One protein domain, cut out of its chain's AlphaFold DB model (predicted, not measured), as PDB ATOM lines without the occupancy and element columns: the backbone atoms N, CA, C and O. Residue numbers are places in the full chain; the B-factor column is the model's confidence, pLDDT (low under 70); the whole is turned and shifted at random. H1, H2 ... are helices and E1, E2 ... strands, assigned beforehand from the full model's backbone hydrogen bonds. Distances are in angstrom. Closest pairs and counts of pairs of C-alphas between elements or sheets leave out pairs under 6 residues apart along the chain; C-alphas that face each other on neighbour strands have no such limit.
ATOM      1  N   GLU A   6     123.053 135.466 167.696       81.94
ATOM      2  CA  GLU A   6     124.123 134.463 167.860       81.94
ATOM      3  C   GLU A   6     123.694 133.053 167.421       81.94
ATOM      4  O   GLU A   6     124.476 132.294 166.843       81.94
ATOM      5  N   ASN A   7     122.438 132.689 167.692       87.19
ATOM      6  CA  ASN A   7     121.888 131.388 167.331       87.19
ATOM      7  C   ASN A   7     121.545 131.335 165.837       87.19
ATOM      8  O   ASN A   7     121.793 130.308 165.211       87.19
ATOM      9  N   ILE A   8     121.078 132.444 165.246       87.12
ATOM     10  CA  ILE A   8     120.942 132.582 163.785       87.12
ATOM     11  C   ILE A   8     122.314 132.422 163.119       87.12
ATOM     12  O   ILE A   8     122.452 131.599 162.218       87.12
ATOM     13  N   ARG A   9     123.354 133.110 163.615       87.19
ATOM     14  CA  ARG A   9     124.727 133.004 163.092       87.19
ATOM     15  C   ARG A   9     125.245 131.568 163.121       87.19
ATOM     16  O   ARG A   9     125.799 131.101 162.129       87.19
ATOM     17  N   ARG A  10     125.008 130.840 164.221       88.25
ATOM     18  CA  ARG A  10     125.367 129.417 164.338       88.25
ATOM     19  C   ARG A  10     124.590 128.535 163.354       88.25
ATOM     20  O   ARG A  10     125.201 127.681 162.724       88.25
ATOM     21  N   ILE A  11     123.283 128.754 163.192       90.75
ATOM     22  CA  ILE A  11     122.451 128.010 162.228       90.75
ATOM     23  C   ILE A  11     122.953 128.233 160.795       90.75
ATOM     24  O   ILE A  11     123.113 127.261 160.062       90.75
ATOM     25  N   MET A  12     123.256 129.477 160.409       90.31
ATOM     26  CA  MET A  12     123.752 129.785 159.063       90.31
ATOM     27  C   MET A  12     125.144 129.190 158.803       90.31
ATOM     28  O   MET A  12     125.376 128.653 157.723       90.31
ATOM     29  N   LEU A  13     126.049 129.199 159.790       89.88
ATOM     30  CA  LEU A  13     127.344 128.511 159.680       89.88
ATOM     31  C   LEU A  13     127.173 126.995 159.479       89.88
ATOM     32  O   LEU A  13     127.789 126.429 158.582       89.88
ATOM     33  N   THR A  14     126.285 126.339 160.233       89.88
ATOM     34  CA  THR A  14     125.993 124.908 160.028       89.88
ATOM     35  C   THR A  14     125.268 124.634 158.700       89.88
ATOM     36  O   THR A  14     125.490 123.591 158.093       89.88
ATOM     37  N   ALA A  15     124.450 125.561 158.190       88.31
ATOM     38  CA  ALA A  15     123.852 125.446 156.856       88.31
ATOM     39  C   ALA A  15     124.904 125.521 155.728       88.31
ATOM     40  O   ALA A  15     124.752 124.861 154.699       88.31
ATOM     41  N   GLU A  16     125.987 126.276 155.927       87.12
ATOM     42  CA  GLU A  16     127.142 126.303 155.021       87.12
ATOM     43  C   GLU A  16     127.940 124.988 155.086       87.12
ATOM     44  O   GLU A  16     128.278 124.432 154.046       87.12
ATOM     45  N   GLU A  17     128.128 124.415 156.282       87.62
ATOM     46  CA  GLU A  17     128.768 123.096 156.487       87.62
ATOM     47  C   GLU A  17     127.980 121.939 155.866       87.62
ATOM     48  O   GLU A  17     128.563 120.954 155.417       87.62
ATOM     49  N   LEU A  18     126.654 122.073 155.804       87.31
ATOM     50  CA  LEU A  18     125.746 121.140 155.137       87.31
ATOM     51  C   LEU A  18     125.542 121.461 153.642       87.31
ATOM     52  O   LEU A  18     124.666 120.873 153.010       87.31
ATOM     53  N   ASN A  19     126.333 122.378 153.068       86.25
ATOM     54  CA  ASN A  19     126.295 122.787 151.655       86.25
ATOM     55  C   ASN A  19     124.929 123.343 151.176       86.25
ATOM     56  O   ASN A  19     124.669 123.437 149.977       86.25
ATOM     57  N   MET A  20     124.053 123.754 152.100       85.69
ATOM     58  CA  MET A  20     122.692 124.234 151.803       85.69
ATOM     59  C   MET A  20     122.677 125.636 151.177       85.69
ATOM     60  O   MET A  20     121.698 126.025 150.545       85.69
ATOM     61  N   VAL A  21     123.755 126.400 151.376       84.81
ATOM     62  CA  VAL A  21     123.952 127.749 150.819       84.81
ATOM     63  C   VAL A  21     124.399 127.667 149.357       84.81
ATOM     64  O   VAL A  21     123.828 128.328 148.493       84.81
ATOM     65  N   ASP A  22     125.389 126.819 149.063       83.12
ATOM     66  CA  ASP A  22     125.974 126.713 147.722       83.12
ATOM     67  C   ASP A  22     125.096 125.904 146.750       83.12
ATOM     68  O   ASP A  22     125.203 126.102 145.541       83.12
ATOM     69  N   SER A  23     124.192 125.039 147.239       81.75
ATOM     70  CA  SER A  23     123.244 124.318 146.370       81.75
ATOM     71  C   SER A  23     122.172 125.220 145.746       81.75
ATOM     72  O   SER A  23     121.614 124.878 144.705       81.75
ATOM     73  N   GLY A  24     121.843 126.354 146.378       77.81
ATOM     74  CA  GLY A  24     120.739 127.221 145.954       77.81
ATOM     75  C   GLY A  24     119.349 126.572 146.038       77.81
ATOM     76  O   GLY A  24     118.395 127.070 145.439       77.81
ATOM     77  N   GLU A  25     119.199 125.450 146.740       80.62
ATOM     78  CA  GLU A  25     117.898 124.787 146.927       80.62
ATOM     79  C   GLU A  25     117.146 125.290 148.166       80.62
ATOM     80  O   GLU A  25     115.936 125.101 148.273       80.62
ATOM     81  N   TYR A  26     117.842 125.976 149.079       84.44
ATOM     82  CA  TYR A  26     117.307 126.432 150.359       84.44
ATOM     83  C   TYR A  26     117.353 127.958 150.489       84.44
ATOM     84  O   TYR A  26     118.324 128.605 150.102       84.44
ATOM     85  N   VAL A  27     116.307 128.527 151.093       86.62
ATOM     86  CA  VAL A  27     116.214 129.945 151.472       86.62
ATOM     87  C   VAL A  27     115.815 130.029 152.939       86.62
ATOM     88  O   VAL A  27     114.857 129.390 153.378       86.62
ATOM     89  N   PHE A  28     116.543 130.835 153.706       89.75
ATOM     90  CA  PHE A  28     116.374 130.956 155.147       89.75
ATOM     91  C   PHE A  28     115.635 132.255 155.482       89.75
ATOM     92  O   PHE A  28     116.211 133.336 155.474       89.75
ATOM     93  N   ILE A  29     114.343 132.172 155.807       89.62
ATOM     94  CA  ILE A  29     113.581 133.358 156.228       89.62
ATOM     95  C   ILE A  29     113.813 133.611 157.722       89.62
ATOM     96  O   ILE A  29     113.503 132.760 158.562       89.62
ATOM     97  N   ASN A  30     114.322 134.787 158.068       89.25
ATOM     98  CA  ASN A  30     114.445 135.328 159.419       89.25
ATOM     99  C   ASN A  30     113.313 136.332 159.706       89.25
ATOM    100  O   ASN A  30     112.821 136.987 158.790       89.25
ATOM    101  N   ILE A  31     112.895 136.459 160.968       86.88
ATOM    102  CA  ILE A  31     111.860 137.412 161.398       86.88
ATOM    103  C   ILE A  31     112.400 138.232 162.578       86.88
ATOM    104  O   ILE A  31     112.372 137.791 163.730       86.88
ATOM    105  N   GLU A  32     112.889 139.438 162.292       78.94
ATOM    106  CA  GLU A  32     113.430 140.371 163.283       78.94
ATOM    107  C   GLU A  32     112.334 141.323 163.780       78.94
ATOM    108  O   GLU A  32     112.163 142.439 163.287       78.94
ATOM    109  N   MET A  33     111.590 140.875 164.797       71.81
ATOM    110  CA  MET A  33     110.623 141.721 165.512       71.81
ATOM    111  C   MET A  33     111.310 142.767 166.402       71.81
ATOM    112  O   MET A  33     110.831 143.890 166.535       71.81
ATOM    113  N   PHE A  34     112.425 142.399 167.040       65.00
ATOM    114  CA  PHE A  34     113.113 143.224 168.033       65.00
ATOM    115  C   PHE A  34     114.485 143.659 167.527       65.00
ATOM    116  O   PHE A  34     115.498 143.086 167.932       65.00
ATOM    117  N   SER A  35     114.532 144.712 166.709       55.78
ATOM    118  CA  SER A  35     115.808 145.387 166.484       55.78
ATOM    119  C   SER A  35     116.272 146.017 167.798       55.78
ATOM    120  O   SER A  35     115.611 146.897 168.354       55.78
ATOM    121  N   ARG A  36     117.340 145.445 168.365       50.53
ATOM    122  CA  ARG A  36     117.799 145.699 169.745       50.53
ATOM    123  C   ARG A  36     119.306 145.931 169.866       50.53
ATOM    124  O   ARG A  36     119.831 145.944 170.977       50.53
ATOM    125  N   ALA A  37     119.991 146.095 168.735       46.22
ATOM    126  CA  ALA A  37     121.392 146.488 168.673       46.22
ATOM    127  C   ALA A  37     121.710 147.167 167.329       46.22
ATOM    128  O   ALA A  37     121.878 146.498 166.308       46.22
ATOM    129  N   SER A  38     121.909 148.483 167.354       45.28
ATOM    130  CA  SER A  38     122.444 149.299 166.246       45.28
ATOM    131  C   SER A  38     123.834 148.860 165.752       45.28
ATOM    132  O   SER A  38     124.283 149.281 164.691       45.28
ATOM    133  N   HIS A  39     124.532 147.993 166.495       45.00
ATOM    134  CA  HIS A  39     125.775 147.350 166.057       45.00
ATOM    135  C   HIS A  39     125.577 146.088 165.199       45.00
ATOM    136  O   HIS A  39     126.546 145.632 164.598       45.00
ATOM    137  N   ILE A  40     124.371 145.508 165.155       49.31
ATOM    138  CA  ILE A  40     124.101 144.227 164.479       49.31
ATOM    139  C   ILE A  40     123.424 144.439 163.119       49.31
ATOM    140  O   ILE A  40     123.777 143.754 162.165       49.31
ATOM    141  N   THR A  41     122.517 145.413 162.993       52.59
ATOM    142  CA  THR A  41     121.656 145.598 161.806       52.59
ATOM    143  C   THR A  41     122.408 145.685 160.475       52.59
ATOM    144  O   THR A  41     121.986 145.066 159.501       52.59
ATOM    145  N   TRP A  42     123.539 146.399 160.407       59.94
ATOM    146  CA  TRP A  42     124.231 146.595 159.126       59.94
ATOM    147  C   TRP A  42     125.202 145.456 158.746       59.94
ATOM    148  O   TRP A  42     125.524 145.315 157.567       59.94
ATOM    149  N   LYS A  43     125.663 144.627 159.701       72.94
ATOM    150  CA  LYS A  43     126.532 143.446 159.462       72.94
ATOM    151  C   LYS A  43     126.242 142.304 160.464       72.94
ATOM    152  O   LYS A  43     127.111 141.964 161.266       72.94
ATOM    153  N   PRO A  44     125.058 141.665 160.421       75.50
ATOM    154  CA  PRO A  44     124.622 140.701 161.444       75.50
ATOM    155  C   PRO A  44     125.360 139.349 161.408       75.50
ATOM    156  O   PRO A  44     125.135 138.496 162.263       75.50
ATOM    157  N   TRP A  45     126.241 139.150 160.424       80.50
ATOM    158  CA  TRP A  45     127.162 138.019 160.303       80.50
ATOM    159  C   TRP A  45     128.485 138.217 161.067       80.50
ATOM    160  O   TRP A  45     129.200 137.241 161.301       80.50
ATOM    161  N   TYR A  46     128.829 139.454 161.446       81.19
ATOM    162  CA  TYR A  46     130.145 139.809 161.983       81.19
ATOM    163  C   TYR A  46     130.185 139.788 163.520       81.19
ATOM    164  O   TYR A  46     129.554 140.614 164.179       81.19
ATOM    165  N   ASP A  47     130.988 138.887 164.091       81.31
ATOM    166  CA  ASP A  47     131.301 138.831 165.523       81.31
ATOM    167  C   ASP A  47     132.757 139.260 165.772       81.31
ATOM    168  O   ASP A  47     133.694 138.721 165.179       81.31
ATOM    169  N   LYS A  48     132.952 140.215 166.688       77.81
ATOM    170  CA  LYS A  48     134.271 140.721 167.105       77.81
ATOM    171  C   LYS A  48     135.084 139.704 167.917       77.81
ATOM    172  O   LYS A  48     136.290 139.887 168.053       77.81
ATOM    173  N   ASN A  49     134.434 138.685 168.481       79.62
ATOM    174  CA  ASN A  49     135.055 137.681 169.349       79.62
ATOM    175  C   ASN A  49     135.453 136.391 168.607       79.62
ATOM    176  O   ASN A  49     136.070 135.512 169.207       79.62
ATOM    177  N   ASP A  50     135.092 136.265 167.327       80.75
ATOM    178  CA  ASP A  50     135.308 135.071 166.503       80.75
ATOM    179  C   ASP A  50     136.404 135.297 165.442       80.75
ATOM    180  O   ASP A  50     136.833 136.423 165.171       80.75
ATOM    181  N   THR A  51     136.885 134.216 164.833       85.69
ATOM    182  CA  THR A  51     137.958 134.257 163.837       85.69
ATOM    183  C   THR A  51     137.538 134.996 162.562       85.69
ATOM    184  O   THR A  51     136.365 135.053 162.186       85.69
ATOM    185  N   ILE A  52     138.521 135.559 161.855       83.31
ATOM    186  CA  ILE A  52     138.304 136.235 160.564       83.31
ATOM    187  C   ILE A  52     137.715 135.250 159.536       83.31
ATOM    188  O   ILE A  52     136.810 135.605 158.788       83.31
ATOM    189  N   GLU A  53     138.172 133.996 159.558       84.00
ATOM    190  CA  GLU A  53     137.700 132.918 158.683       84.00
ATOM    191  C   GLU A  53     136.229 132.554 158.944       84.00
ATOM    192  O   GLU A  53     135.432 132.534 158.009       84.00
ATOM    193  N   ASN A  54     135.825 132.371 160.208       84.50
ATOM    194  CA  ASN A  54     134.418 132.138 160.554       84.50
ATOM    195  C   ASN A  54     133.527 133.337 160.201       84.50
ATOM    196  O   ASN A  54     132.375 133.152 159.819       84.50
ATOM    197  N   ASN A  55     134.044 134.565 160.299       86.50
ATOM    198  CA  ASN A  55     133.308 135.762 159.897       86.50
ATOM    199  C   ASN A  55     133.111 135.860 158.375       86.50
ATOM    200  O   ASN A  55     132.030 136.250 157.942       86.50
ATOM    201  N   GLU A  56     134.085 135.451 157.558       85.88
ATOM    202  CA  GLU A  56     133.900 135.342 156.103       85.88
ATOM    203  C   GLU A  56     132.968 134.181 155.717       85.88
ATOM    204  O   GLU A  56     132.103 134.356 154.858       85.88
ATOM    205  N   ARG A  57     133.044 133.031 156.401       87.06
ATOM    206  CA  ARG A  57     132.075 131.930 156.233       87.06
ATOM    207  C   ARG A  57     130.655 132.355 156.620       87.06
ATOM    208  O   ARG A  57     129.712 132.070 155.886       87.06
ATOM    209  N   ALA A  58     130.491 133.112 157.706       87.12
ATOM    210  CA  ALA A  58     129.208 133.701 158.086       87.12
ATOM    211  C   ALA A  58     128.724 134.723 157.040       87.12
ATOM    212  O   ALA A  58     127.562 134.677 156.645       87.12
ATOM    213  N   ARG A  59     129.606 135.595 156.526       87.69
ATOM    214  CA  ARG A  59     129.279 136.535 155.438       87.69
ATOM    215  C   ARG A  59     128.820 135.808 154.173       87.69
ATOM    216  O   ARG A  59     127.888 136.263 153.526       87.69
ATOM    217  N   LYS A  60     129.438 134.677 153.825       86.44
ATOM    218  CA  LYS A  60     128.988 133.821 152.721       86.44
ATOM    219  C   LYS A  60     127.621 133.202 153.025       86.44
ATOM    220  O   LYS A  60     126.724 133.303 152.202       86.44
ATOM    221  N   ALA A  61     127.430 132.619 154.208       88.62
ATOM    222  CA  ALA A  61     126.178 131.960 154.574       88.62
ATOM    223  C   ALA A  61     124.965 132.910 154.596       88.62
ATOM    224  O   ALA A  61     123.861 132.527 154.215       88.62
ATOM    225  N   TYR A  62     125.168 134.167 154.999       88.88
ATOM    226  CA  TYR A  62     124.115 135.186 155.054       88.88
ATOM    227  C   TYR A  62     123.666 135.704 153.670       88.88
ATOM    228  O   TYR A  62     122.771 136.538 153.622       88.88
ATOM    229  N   THR A  63     124.196 135.217 152.540       87.25
ATOM    230  CA  THR A  63     123.580 135.482 151.216       87.25
ATOM    231  C   THR A  63     122.353 134.604 150.943       87.25
ATOM    232  O   THR A  63     121.634 134.839 149.981       87.25
ATOM    233  N   ALA A  64     122.087 133.600 151.788       88.12
ATOM    234  CA  ALA A  64     120.897 132.751 151.708       88.12
ATOM    235  C   ALA A  64     119.786 133.152 152.703       88.12
ATOM    236  O   ALA A  64     118.808 132.410 152.844       88.12
ATOM    237  N   ILE A  65     119.935 134.273 153.429       89.69
ATOM    238  CA  ILE A  65     119.001 134.695 154.485       89.69
ATOM    239  C   ILE A  65     118.214 135.955 154.092       89.69
ATOM    240  O   ILE A  65     118.781 137.012 153.836       89.69
ATOM    241  N   LEU A  66     116.884 135.854 154.110       89.62
ATOM    242  CA  LEU A  66     115.975 136.984 153.908       89.62
ATOM    243  C   LEU A  66     115.378 137.384 155.257       89.62
ATOM    244  O   LEU A  66     114.827 136.532 155.954       89.62
ATOM    245  N   THR A  67     115.468 138.656 155.647       87.69
ATOM    246  CA  THR A  67     114.987 139.128 156.957       87.69
ATOM    247  C   THR A  67     113.721 139.966 156.818       87.69
ATOM    248  O   THR A  67     113.731 141.026 156.203       87.69
ATOM    249  N   LEU A  68     112.631 139.507 157.430       88.19
ATOM    250  CA  LEU A  68     111.400 140.274 157.610       88.19
ATOM    251  C   LEU A  68     111.494 141.117 158.886       88.19
ATOM    252  O   LEU A  68     111.769 140.578 159.959       88.19
ATOM    253  N   THR A  69     111.207 142.414 158.793       83.31
ATOM    254  CA  THR A  69     111.115 143.328 159.946       83.31
ATOM    255  C   THR A  69     109.862 144.212 159.834       83.31
ATOM    256  O   THR A  69     109.375 144.417 158.720       83.31
ATOM    257  N   PRO A  70     109.275 144.730 160.931       82.31
ATOM    258  CA  PRO A  70     108.186 145.706 160.846       82.31
ATOM    259  C   PRO A  70     108.617 146.956 160.066       82.31
ATOM    260  O   PRO A  70     109.659 147.542 160.364       82.31
ATOM    261  N   LYS A  71     107.816 147.387 159.083       79.19
ATOM    262  CA  LYS A  71     108.146 148.551 158.246       79.19
ATOM    263  C   LYS A  71     108.184 149.823 159.097       79.19
ATOM    264  O   LYS A  71     107.179 150.194 159.708       79.19
ATOM    265  N   GLN A  72     109.324 150.507 159.108       72.81
ATOM    266  CA  GLN A  72     109.454 151.822 159.734       72.81
ATOM    267  C   GLN A  72     108.983 152.924 158.761       72.81
ATOM    268  O   GLN A  72     109.212 152.809 157.554       72.81
ATOM    269  N   PRO A  73     108.295 153.976 159.238       72.81
ATOM    270  CA  PRO A  73     107.895 155.102 158.399       72.81
ATOM    271  C   PRO A  73     109.049 156.102 158.230       72.81
ATOM    272  O   PRO A  73     109.669 156.520 159.203       72.81
ATOM    273  N   ASN A  74     109.259 156.580 157.003       69.12
ATOM    274  CA  ASN A  74     110.243 157.628 156.699       69.12
ATOM    275  C   ASN A  74     109.634 159.051 156.758       69.12
ATOM    276  O   ASN A  74     110.168 159.987 156.166       69.12
ATOM    277  N   ASP A  75     108.496 159.211 157.443       79.25
ATOM    278  CA  ASP A  75     107.787 160.486 157.589       79.25
ATOM    279  C   ASP A  75     108.562 161.446 158.507       79.25
ATOM    280  O   ASP A  75     108.991 161.061 159.598       79.25
ATOM    281  N   GLU A  76     108.638 162.736 158.156       80.69
ATOM    282  CA  GLU A  76     109.253 163.743 159.038       80.69
ATOM    283  C   GLU A  76     108.637 163.764 160.449       80.69
ATOM    284  O   GLU A  76     109.317 164.080 161.423       80.69
ATOM    285  N   ASP A  77     107.342 163.462 160.563       78.12
ATOM    286  CA  ASP A  77     106.615 163.446 161.833       78.12
ATOM    287  C   ASP A  77     107.094 162.308 162.747       78.12
ATOM    288  O   ASP A  77     107.220 162.507 163.960       78.12
ATOM    289  N   TYR A  78     107.465 161.156 162.171       82.00
ATOM    290  CA  TYR A  78     108.153 160.090 162.898       82.00
ATOM    291  C   TYR A  78     109.541 160.558 163.344       82.00
ATOM    292  O   TYR A  78     109.867 160.423 164.521       82.00
ATOM    293  N   THR A  79     110.328 161.203 162.474       81.31
ATOM    294  CA  THR A  79     111.663 161.729 162.830       81.31
ATOM    295  C   THR A  79     111.598 162.758 163.966       81.31
ATOM    296  O   THR A  79     112.376 162.688 164.922       81.31
ATOM    297  N   LYS A  80     110.630 163.686 163.921       84.19
ATOM    298  CA  LYS A  80     110.386 164.697 164.968       84.19
ATOM    299  C   LYS A  80     110.066 164.043 166.318       84.19
ATOM    300  O   LYS A  80     110.611 164.460 167.343       84.19
ATOM    301  N   VAL A  81     109.217 163.011 166.341       83.88
ATOM    302  CA  VAL A  81     108.860 162.313 167.590       83.88
ATOM    303  C   VAL A  81     109.964 161.363 168.060       83.88
ATOM    304  O   VAL A  81     110.240 161.330 169.255       83.88
ATOM    305  N   SER A  82     110.656 160.672 167.153       82.19
ATOM    306  CA  SER A  82     111.835 159.845 167.443       82.19
ATOM    307  C   SER A  82     112.901 160.663 168.177       82.19
ATOM    308  O   SER A  82     113.280 160.325 169.299       82.19
ATOM    309  N   ASN A  83     113.275 161.830 167.644       85.06
ATOM    310  CA  ASN A  83     114.232 162.736 168.289       85.06
ATOM    311  C   ASN A  83     113.753 163.238 169.666       85.06
ATOM    312  O   ASN A  83     114.554 163.342 170.596       85.06
ATOM    313  N   LYS A  84     112.446 163.480 169.839       86.38
ATOM    314  CA  LYS A  84     111.857 163.859 171.136       86.38
ATOM    315  C   LYS A  84     111.841 162.702 172.149       86.38
ATOM    316  O   LYS A  84     111.998 162.935 173.345       86.38
ATOM    317  N   ILE A  85     111.690 161.456 171.696       86.44
ATOM    318  CA  ILE A  85     111.839 160.259 172.538       86.44
ATOM    319  C   ILE A  85     113.306 160.109 172.967       86.44
ATOM    320  O   ILE A  85     113.566 159.905 174.155       86.44
ATOM    321  N   LYS A  86     114.263 160.300 172.046       84.50
ATOM    322  CA  LYS A  86     115.709 160.277 172.339       84.50
ATOM    323  C   LYS A  86     116.109 161.325 173.388       84.50
ATOM    324  O   LYS A  86     116.817 160.993 174.343       84.50
ATOM    325  N   SER A  87     115.607 162.560 173.277       85.50
ATOM    326  CA  SER A  87     115.891 163.614 174.263       85.50
ATOM    327  C   SER A  87     115.284 163.310 175.638       85.50
ATOM    328  O   SER A  87     115.983 163.419 176.642       85.50
ATOM    329  N   ILE A  88     114.024 162.857 175.699       87.12
ATOM    330  CA  ILE A  88     113.349 162.503 176.963       87.12
ATOM    331  C   ILE A  88     114.027 161.306 177.651       87.12
ATOM    332  O   ILE A  88     114.110 161.274 178.878       87.12
ATOM    333  N   ALA A  89     114.532 160.329 176.891       85.62
ATOM    334  CA  ALA A  89     115.259 159.189 177.451       85.62
ATOM    335  C   ALA A  89     116.595 159.597 178.092       85.62
ATOM    336  O   ALA A  89     116.935 159.115 179.175       85.62
ATOM    337  N   THR A  90     117.299 160.542 177.465       85.56
ATOM    338  CA  THR A  90     118.531 161.120 178.015       85.56
ATOM    339  C   THR A  90     118.222 161.938 179.275       85.56
ATOM    340  O   THR A  90     118.835 161.716 180.313       85.56
ATOM    341  N   GLU A  91     117.215 162.815 179.221       87.31
ATOM    342  CA  GLU A  91     116.811 163.703 180.324       87.31
ATOM    343  C   GLU A  91     116.303 162.945 181.564       87.31
ATOM    344  O   GLU A  91     116.711 163.249 182.683       87.31
ATOM    345  N   LYS A  92     115.397 161.970 181.389       88.06
ATOM    346  CA  LYS A  92     114.655 161.349 182.507       88.06
ATOM    347  C   LYS A  92     115.165 159.984 182.947       88.06
ATOM    348  O   LYS A  92     114.844 159.555 184.053       88.06
ATOM    349  N   TYR A  93     115.911 159.290 182.091       84.62
ATOM    350  CA  TYR A  93     116.381 157.927 182.350       84.62
ATOM    351  C   TYR A  93     117.899 157.771 182.182       84.62
ATOM    352  O   TYR A  93     118.404 156.662 182.336       84.62
ATOM    353  N   ASN A  94     118.622 158.865 181.898       84.62
ATOM    354  CA  ASN A  94     120.067 158.887 181.654       84.62
ATOM    355  C   ASN A  94     120.519 157.867 180.585       84.62
ATOM    356  O   ASN A  94     121.610 157.304 180.664       84.62
ATOM    357  N   TYR A  95     119.651 157.597 179.603       80.50
ATOM    358  CA  TYR A  95     119.907 156.658 178.515       80.50
ATOM    359  C   TYR A  95     120.152 157.422 177.214       80.50
ATOM    360  O   TYR A  95     119.242 158.033 176.650       80.50
ATOM    361  N   THR A  96     121.396 157.369 176.745       77.50
ATOM    362  CA  THR A  96     121.826 157.926 175.462       77.50
ATOM    363  C   THR A  96     121.708 156.871 174.366       77.50
ATOM    364  O   THR A  96     122.430 155.873 174.393       77.50
ATOM    365  N   PHE A  97     120.839 157.122 173.389       73.25
ATOM    366  CA  PHE A  97     120.810 156.377 172.129       73.25
ATOM    367  C   PHE A  97     122.123 156.560 171.356       73.25
ATOM    368  O   PHE A  97     122.738 157.628 171.424       73.25
ATOM    369  N   GLN A  98     122.534 155.552 170.585       66.00
ATOM    370  CA  GLN A  98     123.659 155.696 169.655       66.00
ATOM    371  C   GLN A  98     123.284 156.570 168.443       66.00
ATOM    372  O   GLN A  98     122.109 156.727 168.106       66.00
ATOM    373  N   GLU A  99     124.294 157.120 167.758       58.31
ATOM    374  CA  GLU A  99     124.123 158.147 166.711       58.31
ATOM    375  C   GLU A  99     123.173 157.723 165.570       58.31
ATOM    376  O   GLU A  99     122.420 158.556 165.075       58.31
ATOM    377  N   ASN A 100     123.132 156.427 165.235       59.78
ATOM    378  CA  ASN A 100     122.230 155.825 164.240       59.78
ATOM    379  C   ASN A 100     121.325 154.722 164.842       59.78
ATOM    380  O   ASN A 100     121.088 153.696 164.211       59.78
ATOM    381  N   GLU A 101     120.871 154.868 166.092       67.94
ATOM    382  CA  GLU A 101     119.941 153.919 166.729       67.94
ATOM    383  C   GLU A 101     118.483 154.381 166.587       67.94
ATOM    384  O   GLU A 101     118.117 155.449 167.085       67.94
ATOM    385  N   ASP A 102     117.640 153.597 165.914       68.88
ATOM    386  CA  ASP A 102     116.229 153.934 165.695       68.88
ATOM    387  C   ASP A 102     115.321 153.586 166.882       68.88
ATOM    388  O   ASP A 102     115.584 152.683 167.682       68.88
ATOM    389  N   VAL A 103     114.203 154.307 167.000       75.25
ATOM    390  CA  VAL A 103     113.216 154.054 168.054       75.25
ATOM    391  C   VAL A 103     112.361 152.852 167.659       75.25
ATOM    392  O   VAL A 103     111.506 152.945 166.778       75.25
ATOM    393  N   SER A 104     112.589 151.732 168.353       74.69
ATOM    394  CA  SER A 104     111.906 150.447 168.151       74.69
ATOM    395  C   SER A 104     110.402 150.593 167.885       74.69
ATOM    396  O   SER A 104     109.680 151.215 168.670       74.69
ATOM    397  N   ALA A 105     109.919 149.943 166.821       73.00
ATOM    398  CA  ALA A 105     108.539 150.030 166.335       73.00
ATOM    399  C   ALA A 105     107.462 149.669 167.384       73.00
ATOM    400  O   ALA A 105     106.312 150.095 167.268       73.00
ATOM    401  N   PHE A 106     107.815 148.930 168.443       77.69
ATOM    402  CA  PHE A 106     106.927 148.700 169.587       77.69
ATOM    403  C   PHE A 106     106.639 149.980 170.384       77.69
ATOM    404  O   PHE A 106     105.500 150.204 170.783       77.69
ATOM    405  N   VAL A 107     107.638 150.845 170.592       80.19
ATOM    406  CA  VAL A 107     107.498 152.098 171.360       80.19
ATOM    407  C   VAL A 107     106.545 153.060 170.650       80.19
ATOM    408  O   VAL A 107     105.667 153.643 171.285       80.19
ATOM    409  N   THR A 108     106.651 153.178 169.326       79.88
ATOM    410  CA  THR A 108     105.714 153.977 168.528       79.88
ATOM    411  C   THR A 108     104.348 153.303 168.379       79.88
ATOM    412  O   THR A 108     103.333 153.993 168.394       79.88
ATOM    413  N   SER A 109     104.279 151.968 168.365       83.25
ATOM    414  CA  SER A 109     102.998 151.245 168.419       83.25
ATOM    415  C   SER A 109     102.234 151.466 169.733       83.25
ATOM    416  O   SER A 109     101.007 151.533 169.705       83.25
ATOM    417  N   PHE A 110     102.917 151.656 170.870       87.44
ATOM    418  CA  PHE A 110     102.256 152.077 172.115       87.44
ATOM    419  C   PHE A 110     101.650 153.483 172.009       87.44
ATOM    420  O   PHE A 110     100.551 153.702 172.516       87.44
ATOM    421  N   PHE A 111     102.317 154.421 171.325       86.38
ATOM    422  CA  PHE A 111     101.742 155.746 171.060       86.38
ATOM    423  C   PHE A 111     100.459 155.630 170.227       86.38
ATOM    424  O   PHE A 111      99.438 156.225 170.572       86.38
ATOM    425  N   ASP A 112     100.483 154.810 169.176       88.06
ATOM    426  CA  ASP A 112      99.318 154.589 168.317       88.06
ATOM    427  C   ASP A 112      98.174 153.868 169.049       88.06
ATOM    428  O   ASP A 112      97.010 154.197 168.827       88.06
ATOM    429  N   GLY A 113      98.478 152.974 169.998       90.50
ATOM    430  CA  GLY A 113      97.489 152.377 170.904       90.50
ATOM    431  C   GLY A 113      96.831 153.391 171.853       90.50
ATOM    432  O   GLY A 113      95.617 153.356 172.054       90.50
ATOM    433  N   VAL A 114      97.596 154.351 172.388       92.00
ATOM    434  CA  VAL A 114      97.041 155.459 173.190       92.00
ATOM    435  C   VAL A 114      96.196 156.397 172.322       92.00
ATOM    436  O   VAL A 114      95.131 156.834 172.754       92.00
ATOM    437  N   LEU A 115      96.613 156.666 171.081       90.56
ATOM    438  CA  LEU A 115      95.851 157.476 170.127       90.56
ATOM    439  C   LEU A 115      94.539 156.791 169.698       90.56
ATOM    440  O   LEU A 115      93.519 157.464 169.559       90.56
ATOM    441  N   LEU A 116      94.552 155.466 169.528       92.62
ATOM    442  CA  LEU A 116      93.371 154.633 169.288       92.62
ATOM    443  C   LEU A 116      92.385 154.707 170.465       92.62
ATOM    444  O   LEU A 116      91.206 154.986 170.250       92.62
ATOM    445  N   TYR A 117      92.870 154.540 171.702       92.00
ATOM    446  CA  TYR A 117      92.055 154.693 172.913       92.00
ATOM    447  C   TYR A 117      91.468 156.103 173.040       92.00
ATOM    448  O   TYR A 117      90.267 156.248 173.255       92.00
ATOM    449  N   ALA A 118      92.285 157.145 172.859       91.69
ATOM    450  CA  ALA A 118      91.842 158.533 172.958       91.69
ATOM    451  C   ALA A 118      90.757 158.869 171.922       91.69
ATOM    452  O   ALA A 118      89.795 159.559 172.252       91.69
ATOM    453  N   LYS A 119      90.874 158.341 170.693       90.94
ATOM    454  CA  LYS A 119      89.838 158.469 169.659       90.94
ATOM    455  C   LYS A 119      88.565 157.721 170.061       90.94
ATOM    456  O   LYS A 119      87.527 158.361 170.156       90.94
ATOM    457  N   ALA A 120      88.643 156.431 170.399       90.81
ATOM    458  CA  ALA A 120      87.477 155.639 170.809       90.81
ATOM    459  C   ALA A 120      86.730 156.237 172.022       90.81
ATOM    460  O   ALA A 120      85.502 156.283 172.018       90.81
ATOM    461  N   LEU A 121      87.455 156.761 173.018       89.25
ATOM    462  CA  LEU A 121      86.878 157.455 174.174       89.25
ATOM    463  C   LEU A 121      86.222 158.793 173.789       89.25
ATOM    464  O   LEU A 121      85.113 159.076 174.236       89.25
ATOM    465  N   ASN A 122      86.868 159.608 172.946       89.56
ATOM    466  CA  ASN A 122      86.264 160.827 172.393       89.56
ATOM    467  C   ASN A 122      84.985 160.511 171.601       89.56
ATOM    468  O   ASN A 122      84.009 161.248 171.704       89.56
ATOM    469  N   ASP A 123      84.976 159.415 170.845       87.94
ATOM    470  CA  ASP A 123      83.814 158.971 170.078       87.94
ATOM    471  C   ASP A 123      82.670 158.552 171.031       87.94
ATOM    472  O   ASP A 123      81.531 158.962 170.830       87.94
ATOM    473  N   SER A 124      82.958 157.850 172.140       86.56
ATOM    474  CA  SER A 124      81.963 157.575 173.198       86.56
ATOM    475  C   SER A 124      81.420 158.837 173.887       86.56
ATOM    476  O   SER A 124      80.230 158.900 174.179       86.56
ATOM    477  N   ILE A 125      82.266 159.841 174.151       86.12
ATOM    478  CA  ILE A 125      81.864 161.101 174.810       86.12
ATOM    479  C   ILE A 125      80.991 161.970 173.888       86.12
ATOM    480  O   ILE A 125      80.148 162.724 174.374       86.12
ATOM    481  N   ARG A 126      81.178 161.871 172.565       85.31
ATOM    482  CA  ARG A 126      80.337 162.553 171.567       85.31
ATOM    483  C   ARG A 126      78.922 161.980 171.510       85.31
ATOM    484  O   ARG A 126      77.982 162.758 171.380       85.31
ATOM    485  N   ASP A 127      78.786 160.661 171.630       83.38
ATOM    486  CA  ASP A 127      77.488 159.978 171.575       83.38
ATOM    487  C   ASP A 127      76.702 160.092 172.895       83.38
ATOM    488  O   ASP A 127      75.496 160.333 172.875       83.38
ATOM    489  N   ASP A 128      77.369 159.947 174.049       79.50
ATOM    490  CA  ASP A 128      76.774 160.153 175.379       79.50
ATOM    491  C   ASP A 128      77.712 160.985 176.282       79.50
ATOM    492  O   ASP A 128      78.604 160.441 176.947       79.50
ATOM    493  N   PRO A 129      77.481 162.308 176.401       77.44
ATOM    494  CA  PRO A 129      78.228 163.172 177.316       77.44
ATOM    495  C   PRO A 129      78.146 162.757 178.797       77.44
ATOM    496  O   PRO A 129      78.987 163.170 179.599       77.44
ATOM    497  N   THR A 130      77.167 161.931 179.193       71.75
ATOM    498  CA  THR A 130      77.041 161.422 180.571       71.75
ATOM    499  C   THR A 130      78.006 160.277 180.890       71.75
ATOM    500  O   THR A 130      78.157 159.921 182.058       71.75
ATOM    501  N   VAL A 131      78.747 159.750 179.905       68.31
ATOM    502  CA  VAL A 131      79.819 158.758 180.125       68.31
ATOM    503  C   VAL A 131      80.876 159.267 181.114       68.31
ATOM    504  O   VAL A 131      81.405 158.482 181.896       68.31
ATOM    505  N   LEU A 132      81.126 160.582 181.165       67.69
ATOM    506  CA  LEU A 132      82.048 161.202 182.129       67.69
ATOM    507  C   LEU A 132      81.548 161.185 183.589       67.69
ATOM    508  O   LEU A 132      82.333 161.437 184.500       67.69
ATOM    509  N   THR A 133      80.262 160.906 183.833       69.06
ATOM    510  CA  THR A 133      79.653 160.865 185.179       69.06
ATOM    511  C   THR A 133      79.250 159.457 185.626       69.06
ATOM    512  O   THR A 133      78.739 159.277 186.734       69.06
ATOM    513  N   ARG A 134      79.498 158.446 184.785       72.31
ATOM    514  CA  ARG A 134      79.145 157.035 184.993       72.31
ATOM    515  C   ARG A 134      80.407 156.158 185.009       72.31
ATOM    516  O   ARG A 134      81.432 156.555 184.461       72.31
ATOM    517  N   PRO A 135      80.371 154.951 185.609       71.38
ATOM    518  CA  PRO A 135      81.443 153.978 185.419       71.38
ATOM    519  C   PRO A 135      81.548 153.609 183.931       71.38
ATOM    520  O   PRO A 135      80.576 153.165 183.320       71.38
ATOM    521  N   ILE A 136      82.729 153.820 183.346       72.75
ATOM    522  CA  ILE A 136      82.966 153.669 181.907       72.75
ATOM    523  C   ILE A 136      82.828 152.196 181.493       72.75
ATOM    524  O   ILE A 136      83.551 151.332 181.994       72.75
ATOM    525  N   ASN A 137      81.943 151.907 180.536       80.25
ATOM    526  CA  ASN A 137      81.796 150.561 179.986       80.25
ATOM    527  C   ASN A 137      82.940 150.235 179.010       80.25
ATOM    528  O   ASN A 137      82.875 150.548 177.820       80.25
ATOM    529  N   GLY A 138      83.970 149.547 179.509       83.38
ATOM    530  CA  GLY A 138      85.122 149.131 178.706       83.38
ATOM    531  C   GLY A 138      84.770 148.266 177.488       83.38
ATOM    532  O   GLY A 138      85.457 148.360 176.475       83.38
ATOM    533  N   THR A 139      83.683 147.481 177.530       86.25
ATOM    534  CA  THR A 139      83.284 146.646 176.378       86.25
ATOM    535  C   THR A 139      82.812 147.476 175.185       86.25
ATOM    536  O   THR A 139      83.038 147.077 174.047       86.25
ATOM    537  N   ASP A 140      82.213 148.646 175.423       84.81
ATOM    538  CA  ASP A 140      81.752 149.517 174.342       84.81
ATOM    539  C   ASP A 140      82.915 150.274 173.690       84.81
ATOM    540  O   ASP A 140      83.026 150.317 172.465       84.81
ATOM    541  N   ILE A 141      83.858 150.764 174.505       87.81
ATOM    542  CA  ILE A 141      85.106 151.368 174.014       87.81
ATOM    543  C   ILE A 141      85.901 150.370 173.161       87.81
ATOM    544  O   ILE A 141      86.401 150.756 172.108       87.81
ATOM    545  N   VAL A 142      85.984 149.096 173.560       89.62
ATOM    546  CA  VAL A 142      86.689 148.064 172.775       89.62
ATOM    547  C   VAL A 142      85.995 147.790 171.437       89.62
ATOM    548  O   VAL A 142      86.678 147.763 170.417       89.62
ATOM    549  N   ARG A 143      84.657 147.698 171.376       88.62
ATOM    550  CA  ARG A 143      83.944 147.606 170.082       88.62
ATOM    551  C   ARG A 143      84.245 148.807 169.181       88.62
ATOM    552  O   ARG A 143      84.489 148.637 167.993       88.62
ATOM    553  N   ARG A 144      84.304 150.014 169.757       88.12
ATOM    554  CA  ARG A 144      84.676 151.264 169.064       88.12
ATOM    555  C   ARG A 144      86.156 151.333 168.652       88.12
ATOM    556  O   ARG A 144      86.548 152.311 168.013       88.12
ATOM    557  N   MET A 145      86.990 150.350 168.997       91.69
ATOM    558  CA  MET A 145      88.372 150.226 168.509       91.69
ATOM    559  C   MET A 145      88.506 149.318 167.282       91.69
ATOM    560  O   MET A 145      89.526 149.404 166.602       91.69
ATOM    561  N   TRP A 146      87.528 148.453 167.009       92.94
ATOM    562  CA  TRP A 146      87.586 147.467 165.927       92.94
ATOM    563  C   TRP A 146      87.125 148.061 164.587       92.94
ATOM    564  O   TRP A 146      86.425 149.074 164.549       92.94
ATOM    565  N   GLY A 147      87.552 147.451 163.480       89.56
ATOM    566  CA  GLY A 147      87.136 147.799 162.115       89.56
ATOM    567  C   GLY A 147      87.510 149.212 161.644       89.56
ATOM    568  O   GLY A 147      86.911 149.716 160.693       89.56
ATOM    569  N   ARG A 148      88.463 149.892 162.305       88.44
ATOM    570  CA  ARG A 148      88.770 151.316 162.065       88.44
ATOM    571  C   ARG A 148      90.192 151.570 161.576       88.44
ATOM    572  O   ARG A 148      91.161 150.968 162.033       88.44
ATOM    573  N   SER A 149      90.307 152.552 160.686       90.25
ATOM    574  CA  SER A 149      91.573 153.068 160.151       90.25
ATOM    575  C   SER A 149      91.871 154.461 160.706       90.25
ATOM    576  O   SER A 149      90.954 155.270 160.859       90.25
ATOM    577  N   PHE A 150      93.134 154.771 161.004       89.81
ATOM    578  CA  PHE A 150      93.549 156.105 161.441       89.81
ATOM    579  C   PHE A 150      95.021 156.416 161.132       89.81
ATOM    580  O   PHE A 150      95.895 155.580 161.345       89.81
ATOM    581  N   LYS A 151      95.334 157.669 160.759       87.06
ATOM    582  CA  LYS A 151      96.729 158.145 160.783       87.06
ATOM    583  C   LYS A 151      97.228 158.198 162.234       87.06
ATOM    584  O   LYS A 151      96.608 158.854 163.084       87.06
ATOM    585  N   GLY A 152      98.325 157.490 162.482       84.25
ATOM    586  CA  GLY A 152      99.145 157.511 163.687       84.25
ATOM    587  C   GLY A 152     100.586 157.924 163.367       84.25
ATOM    588  O   GLY A 152     100.856 158.501 162.313       84.25
ATOM    589  N   ILE A 153     101.512 157.633 164.278       82.44
ATOM    590  CA  ILE A 153     102.952 157.876 164.120       82.44
ATOM    591  C   ILE A 153     103.609 156.794 163.260       82.44
ATOM    592  O   ILE A 153     104.528 157.100 162.507       82.44
ATOM    593  N   THR A 154     103.122 155.550 163.298       77.00
ATOM    594  CA  THR A 154     103.594 154.476 162.401       77.00
ATOM    595  C   THR A 154     102.923 154.481 161.015       77.00
ATOM    596  O   THR A 154     102.822 153.442 160.367       77.00
ATOM    597  N   GLY A 155     102.461 155.647 160.546       80.50
ATOM    598  CA  GLY A 155     101.733 155.813 159.284       80.50
ATOM    599  C   GLY A 155     100.220 155.617 159.435       80.50
ATOM    600  O   GLY A 155      99.629 155.995 160.448       80.50
ATOM    601  N   ASN A 156      99.558 155.054 158.419       84.50
ATOM    602  CA  ASN A 156      98.140 154.693 158.515       84.50
ATOM    603  C   ASN A 156      97.988 153.342 159.230       84.50
ATOM    604  O   ASN A 156      98.402 152.311 158.703       84.50
ATOM    605  N   VAL A 157      97.395 153.355 160.422       87.06
ATOM    606  CA  VAL A 157      97.165 152.175 161.260       87.06
ATOM    607  C   VAL A 157      95.738 151.688 161.043       87.06
ATOM    608  O   VAL A 157      94.790 152.466 161.162       87.06
ATOM    609  N   THR A 158      95.577 150.404 160.734       88.31
ATOM    610  CA  THR A 158      94.273 149.787 160.479       88.31
ATOM    611  C   THR A 158      94.055 148.616 161.439       88.31
ATOM    612  O   THR A 158      94.911 147.742 161.591       88.31
ATOM    613  N   ILE A 159      92.929 148.654 162.156       91.00
ATOM    614  CA  ILE A 159      92.479 147.603 163.073       91.00
ATOM    615  C   ILE A 159      91.342 146.854 162.384       91.00
ATOM    616  O   ILE A 159      90.402 147.485 161.894       91.00
ATOM    617  N   ASP A 160      91.433 145.529 162.321       89.19
ATOM    618  CA  ASP A 160      90.427 144.688 161.677       89.19
ATOM    619  C   ASP A 160      89.172 144.490 162.555       89.19
ATOM    620  O   ASP A 160      89.043 145.047 163.651       89.19
ATOM    621  N   ASN A 161      88.215 143.700 162.064       89.12
ATOM    622  CA  ASN A 161      86.956 143.433 162.766       89.12
ATOM    623  C   ASN A 161      87.102 142.483 163.973       89.12
ATOM    624  O   ASN A 161      86.170 142.390 164.768       89.12
ATOM    625  N   ASN A 162      88.242 141.799 164.118       88.12
ATOM    626  CA  ASN A 162      88.577 140.963 165.275       88.12
ATOM    627  C   ASN A 162      89.288 141.773 166.377       88.12
ATOM    628  O   ASN A 162      89.340 141.345 167.529       88.12
ATOM    629  N   GLY A 163      89.826 142.945 166.022       84.31
ATOM    630  CA  GLY A 163      90.626 143.808 166.887       84.31
ATOM    631  C   GLY A 163      92.134 143.712 166.657       84.31
ATOM    632  O   GLY A 163      92.892 144.358 167.382       84.31
ATOM    633  N   ASP A 164      92.574 142.954 165.651       87.00
ATOM    634  CA  ASP A 164      93.983 142.787 165.314       87.00
ATOM    635  C   ASP A 164      94.496 143.940 164.441       87.00
ATOM    636  O   ASP A 164      93.809 144.465 163.559       87.00
ATOM    637  N   ARG A 165      95.747 144.349 164.678       85.75
ATOM    638  CA  ARG A 165      96.400 145.405 163.896       85.75
ATOM    639  C   ARG A 165      97.023 144.827 162.626       85.75
ATOM    640  O   ARG A 165      98.084 144.196 162.680       85.75
ATOM    641  N   ILE A 166      96.465 145.184 161.472       86.06
ATOM    642  CA  ILE A 166      97.118 144.948 160.181       86.06
ATOM    643  C   ILE A 166      98.412 145.776 160.158       86.06
ATOM    644  O   ILE A 166      98.415 146.995 160.345       86.06
ATOM    645  N   SER A 167      99.538 145.089 159.986       80.38
ATOM    646  CA  SER A 167     100.875 145.667 160.120       80.38
ATOM    647  C   SER A 167     101.664 145.482 158.829       80.38
ATOM    648  O   SER A 167     101.625 144.412 158.225       80.38
ATOM    649  N   ALA A 168     102.361 146.536 158.401       82.88
ATOM    650  CA  ALA A 168     103.249 146.490 157.247       82.88
ATOM    651  C   ALA A 168     104.630 145.952 157.649       82.88
ATOM    652  O   ALA A 168     105.129 146.252 158.737       82.88
ATOM    653  N   TYR A 169     105.257 145.196 156.752       86.19
ATOM    654  CA  TYR A 169     106.577 144.599 156.958       86.19
ATOM    655  C   TYR A 169     107.493 144.937 155.784       86.19
ATOM    656  O   TYR A 169     107.034 145.000 154.649       86.19
ATOM    657  N   SER A 170     108.779 145.118 156.053       86.75
ATOM    658  CA  SER A 170     109.817 145.270 155.036       86.75
ATOM    659  C   SER A 170     110.629 143.979 154.953       86.75
ATOM    660  O   SER A 170     110.995 143.394 155.977       86.75
ATOM    661  N   LEU A 171     110.903 143.533 153.731       88.62
ATOM    662  CA  LEU A 171     111.792 142.423 153.416       88.62
ATOM    663  C   LEU A 171     113.186 142.981 153.119       88.62
ATOM    664  O   LEU A 171     113.340 143.829 152.237       88.62
ATOM    665  N   LEU A 172     114.188 142.496 153.850       87.31
ATOM    666  CA  LEU A 172     115.592 142.821 153.650       87.31
ATOM    667  C   LEU A 172     116.349 141.619 153.087       87.31
ATOM    668  O   LEU A 172     116.202 140.495 153.572       87.31
ATOM    669  N   ASP A 173     117.205 141.900 152.116       89.06
ATOM    670  CA  ASP A 173     118.164 140.976 151.506       89.06
ATOM    671  C   ASP A 173     119.588 141.518 151.708       89.06
ATOM    672  O   ASP A 173     119.766 142.718 151.937       89.06
ATOM    673  N   MET A 174     120.609 140.661 151.654       87.00
ATOM    674  CA  MET A 174     121.999 141.079 151.826       87.00
ATOM    675  C   MET A 174     122.709 141.256 150.488       87.00
ATOM    676  O   MET A 174     123.059 140.287 149.818       87.00
ATOM    677  N   ASN A 175     123.049 142.503 150.168       83.38
ATOM    678  CA  ASN A 175     123.885 142.857 149.025       83.38
ATOM    679  C   ASN A 175     125.247 142.118 149.109       83.38
ATOM    680  O   ASN A 175     126.046 142.414 150.011       83.38
ATOM    681  N   PRO A 176     125.555 141.172 148.192       79.12
ATOM    682  CA  PRO A 176     126.717 140.286 148.336       79.12
ATOM    683  C   PRO A 176     128.075 140.999 148.275       79.12
ATOM    684  O   PRO A 176     129.065 140.489 148.807       79.12
ATOM    685  N   HIS A 177     128.131 142.174 147.639       79.56
ATOM    686  CA  HIS A 177     129.363 142.943 147.446       79.56
ATOM    687  C   HIS A 177     129.708 143.824 148.649       79.56
ATOM    688  O   HIS A 177     130.883 143.994 148.972       79.56
ATOM    689  N   THR A 178     128.699 144.382 149.318       79.69
ATOM    690  CA  THR A 178     128.888 145.258 150.485       79.69
ATOM    691  C   THR A 178     128.788 144.492 151.811       79.69
ATOM    692  O   THR A 178     129.345 144.923 152.826       79.69
ATOM    693  N   GLY A 179     128.132 143.324 151.806       77.31
ATOM    694  CA  GLY A 179     127.850 142.529 153.002       77.31
ATOM    695  C   GLY A 179     126.834 143.208 153.921       77.31
ATOM    696  O   GLY A 179     126.937 143.085 155.143       77.31
ATOM    697  N   HIS A 180     125.910 143.973 153.338       82.38
ATOM    698  CA  HIS A 180     124.968 144.840 154.035       82.38
ATOM    699  C   HIS A 180     123.523 144.480 153.693       82.38
ATOM    700  O   HIS A 180     123.213 144.198 152.538       82.38
ATOM    701  N   PHE A 181     122.646 144.514 154.698       84.31
ATOM    702  CA  PHE A 181     121.216 144.288 154.506       84.31
ATOM    703  C   PHE A 181     120.528 145.551 153.991       84.31
ATOM    704  O   PHE A 181     120.713 146.641 154.531       84.31
ATOM    705  N   GLU A 182     119.724 145.389 152.946       85.19
ATOM    706  CA  GLU A 182     119.004 146.456 152.263       85.19
ATOM    707  C   GLU A 182     117.537 146.051 152.068       85.19
ATOM    708  O   GLU A 182     117.245 144.902 151.746       85.19
ATOM    709  N   ILE A 183     116.602 146.993 152.240       85.81
ATOM    710  CA  ILE A 183     115.180 146.745 151.951       85.81
ATOM    711  C   ILE A 183     115.008 146.554 150.440       85.81
ATOM    712  O   ILE A 183     115.409 147.427 149.665       85.81
ATOM    713  N   VAL A 184     114.404 145.429 150.048       88.06
ATOM    714  CA  VAL A 184     114.149 145.023 148.652       88.06
ATOM    715  C   VAL A 184     112.663 145.018 148.290       88.06
ATOM    716  O   VAL A 184     112.319 145.258 147.136       88.06
ATOM    717  N   ALA A 185     111.770 144.798 149.258       88.38
ATOM    718  CA  ALA A 185     110.325 144.871 149.049       88.38
ATOM    719  C   ALA A 185     109.579 145.230 150.341       88.38
ATOM    720  O   ALA A 185     110.015 144.870 151.434       88.38
ATOM    721  N   ASP A 186     108.429 145.884 150.211       87.00
ATOM    722  CA  ASP A 186     107.528 146.219 151.311       87.00
ATOM    723  C   ASP A 186     106.189 145.491 151.159       87.00
ATOM    724  O   ASP A 186     105.517 145.585 150.135       87.00
ATOM    725  N   PHE A 187     105.765 144.788 152.206       85.75
ATOM    726  CA  PHE A 187     104.455 144.156 152.288       85.75
ATOM    727  C   PHE A 187     103.453 145.097 152.965       85.75
ATOM    728  O   PHE A 187     103.572 145.401 154.157       85.75
ATOM    729  N   MET A 188     102.452 145.557 152.212       77.19
ATOM    730  CA  MET A 188     101.430 146.501 152.672       77.19
ATOM    731  C   MET A 188     100.038 146.049 152.207       77.19
ATOM    732  O   MET A 188      99.796 145.896 151.016       77.19
ATOM    733  N   HIS A 189      99.102 145.861 153.146       69.50
ATOM    734  CA  HIS A 189      97.686 145.555 152.865       69.50
ATOM    735  C   HIS A 189      97.475 144.438 151.812       69.50
ATOM    736  O   HIS A 189      96.737 144.611 150.842       69.50
ATOM    737  N   ASN A 190      98.140 143.292 152.007       69.06
ATOM    738  CA  ASN A 190      98.134 142.120 151.116       69.06
ATOM    739  C   ASN A 190      98.721 142.338 149.703       69.06
ATOM    740  O   ASN A 190      98.496 141.512 148.818       69.06
ATOM    741  N   ARG A 191      99.521 143.391 149.492       80.81
ATOM    742  CA  ARG A 191     100.399 143.556 148.321       80.81
ATOM    743  C   ARG A 191     101.865 143.523 148.744       80.81
ATOM    744  O   ARG A 191     102.180 143.830 149.893       80.81
ATOM    745  N   LEU A 192     102.738 143.149 147.811       82.31
ATOM    746  CA  LEU A 192     104.191 143.197 147.957       82.31
ATOM    747  C   LEU A 192     104.744 144.153 146.896       82.31
ATOM    748  O   LEU A 192     104.765 143.814 145.713       82.31
ATOM    749  N   ASP A 193     105.168 145.334 147.327       85.81
ATOM    750  CA  ASP A 193     105.681 146.392 146.462       85.81
ATOM    751  C   ASP A 193     107.219 146.338 146.472       85.81
ATOM    752  O   ASP A 193     107.856 146.538 147.507       85.81
ATOM    753  N   PHE A 194     107.836 146.027 145.329       85.44
ATOM    754  CA  PHE A 194     109.296 145.935 145.202       85.44
ATOM    755  C   PHE A 194     109.948 147.321 145.115       85.44
ATOM    756  O   PHE A 194     109.424 148.233 144.472       85.44
ATOM    757  N   VAL A 195     111.119 147.481 145.738       85.12
ATOM    758  CA  VAL A 195     111.871 148.743 145.734       85.12
ATOM    759  C   VAL A 195     112.532 148.943 144.359       85.12
ATOM    760  O   VAL A 195     113.317 148.089 143.939       85.12
TER     761      VAL A 195
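AT A GLANCE: This is residues 6 to 195 of the 1231 residues of the protein "(Mediterranean fruit fly) hypothetical protein" of Ceratitis capitata (UniProt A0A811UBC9). Two lobes lie along one long axis: a strongly twisted five-stranded sheet with H1 and H2 crossed at one end of it, and a long helix, H4, with the hairpin E3 and E4 along its side and the short H5 and H6 toward its far end. Between the lobes, off to one side, lies H3. The printed part has 190 residues, with named elements in the order H1 E1 H2 E2 H3 H4 H5 H6 E3 E4 E5 E6 E7. The larger sheet is mixed, in the order E1 E2 E5 E6 E7; the class is mixed, helices and strands. The whole is loose, with a radius of gyration of the C-alphas of 21.4 A, and elongated, spanning 70 by 41 by 28 A.

IN THESE COORDINATES: Find the larger sheet in E1, residues 28 to 31, E2, 65 to 70, E5, 169 to 175, 19.1 A long, E6, 180 to 188, 23.6 A, and E7, 191 to 194. H1, residues 6 to 17, begins at C-alpha 6 (124.123, 134.463, 167.860); H2 is residues 52 to 64, 19.8 A. H3, residues 76 to 93, runs 25.1 A. H4 runs 33.0 A from C-alpha 105 (108.539, 150.030, 166.335) to C-alpha 127 (77.488, 159.978, 171.575). Then come H5, 129 to 133, H6, 138 to 143, E3, 149 to 152, and E4, 155 to 159.

HOW THE PARTS SIT: Start at edge strand E1, parallel to E2, with N 30 and O 66 2.8 A apart. E1, H2, E2 form a strand-helix-strand unit, two parallel neighbours joined through a helix, its crossover right-handed. E2 and E5 are antiparallel, N 172 to O 67 2.8 A. E5 E6 E7 are a meander, each the antiparallel neighbour of the one before; look at N 171 and O 185, 2.8 A, and N 186 and O 193, 2.8 A. H2 stands up from the sheet over E5, and H1 only grazes the sheet. H1 and H2 touch, about perpendicular at 85 degrees, closest at C-alphas 12 and 61, 5.5 A. The closest C-alphas of H4 and E3 are 112 and 152, 5.5 A. E3 and E4 are a hairpin, N 150 to O 157 2.8 A. H4 touches H6 with residues 117 to 124 alone, closest at C-alphas 120 and 141, 5.8 A. H4 and H5 only just touch, only at the corner, with 3 pairs of C-alphas within 8 A, closest at 125 and 131, 6.2 A. H3 and H4 are near each other. Every O i to N i+4 pair is within hydrogen-bond range in H1, H3, H4 and H6; H2 has 7 of 9, and H5 0 of 1, with 1 of 2 O i to N i+3 pairs.

THE WHOLE: The farthest C-alphas, those of Glu 53 and Thr 130, are 70.5 A apart. The printed part has no cut. The links E1 to H2 and H3 to H4 are long. Look for pLDDT under 70 at residues 34 to 42, 74, 98 to 102, 131 to 133 and 189 to 190.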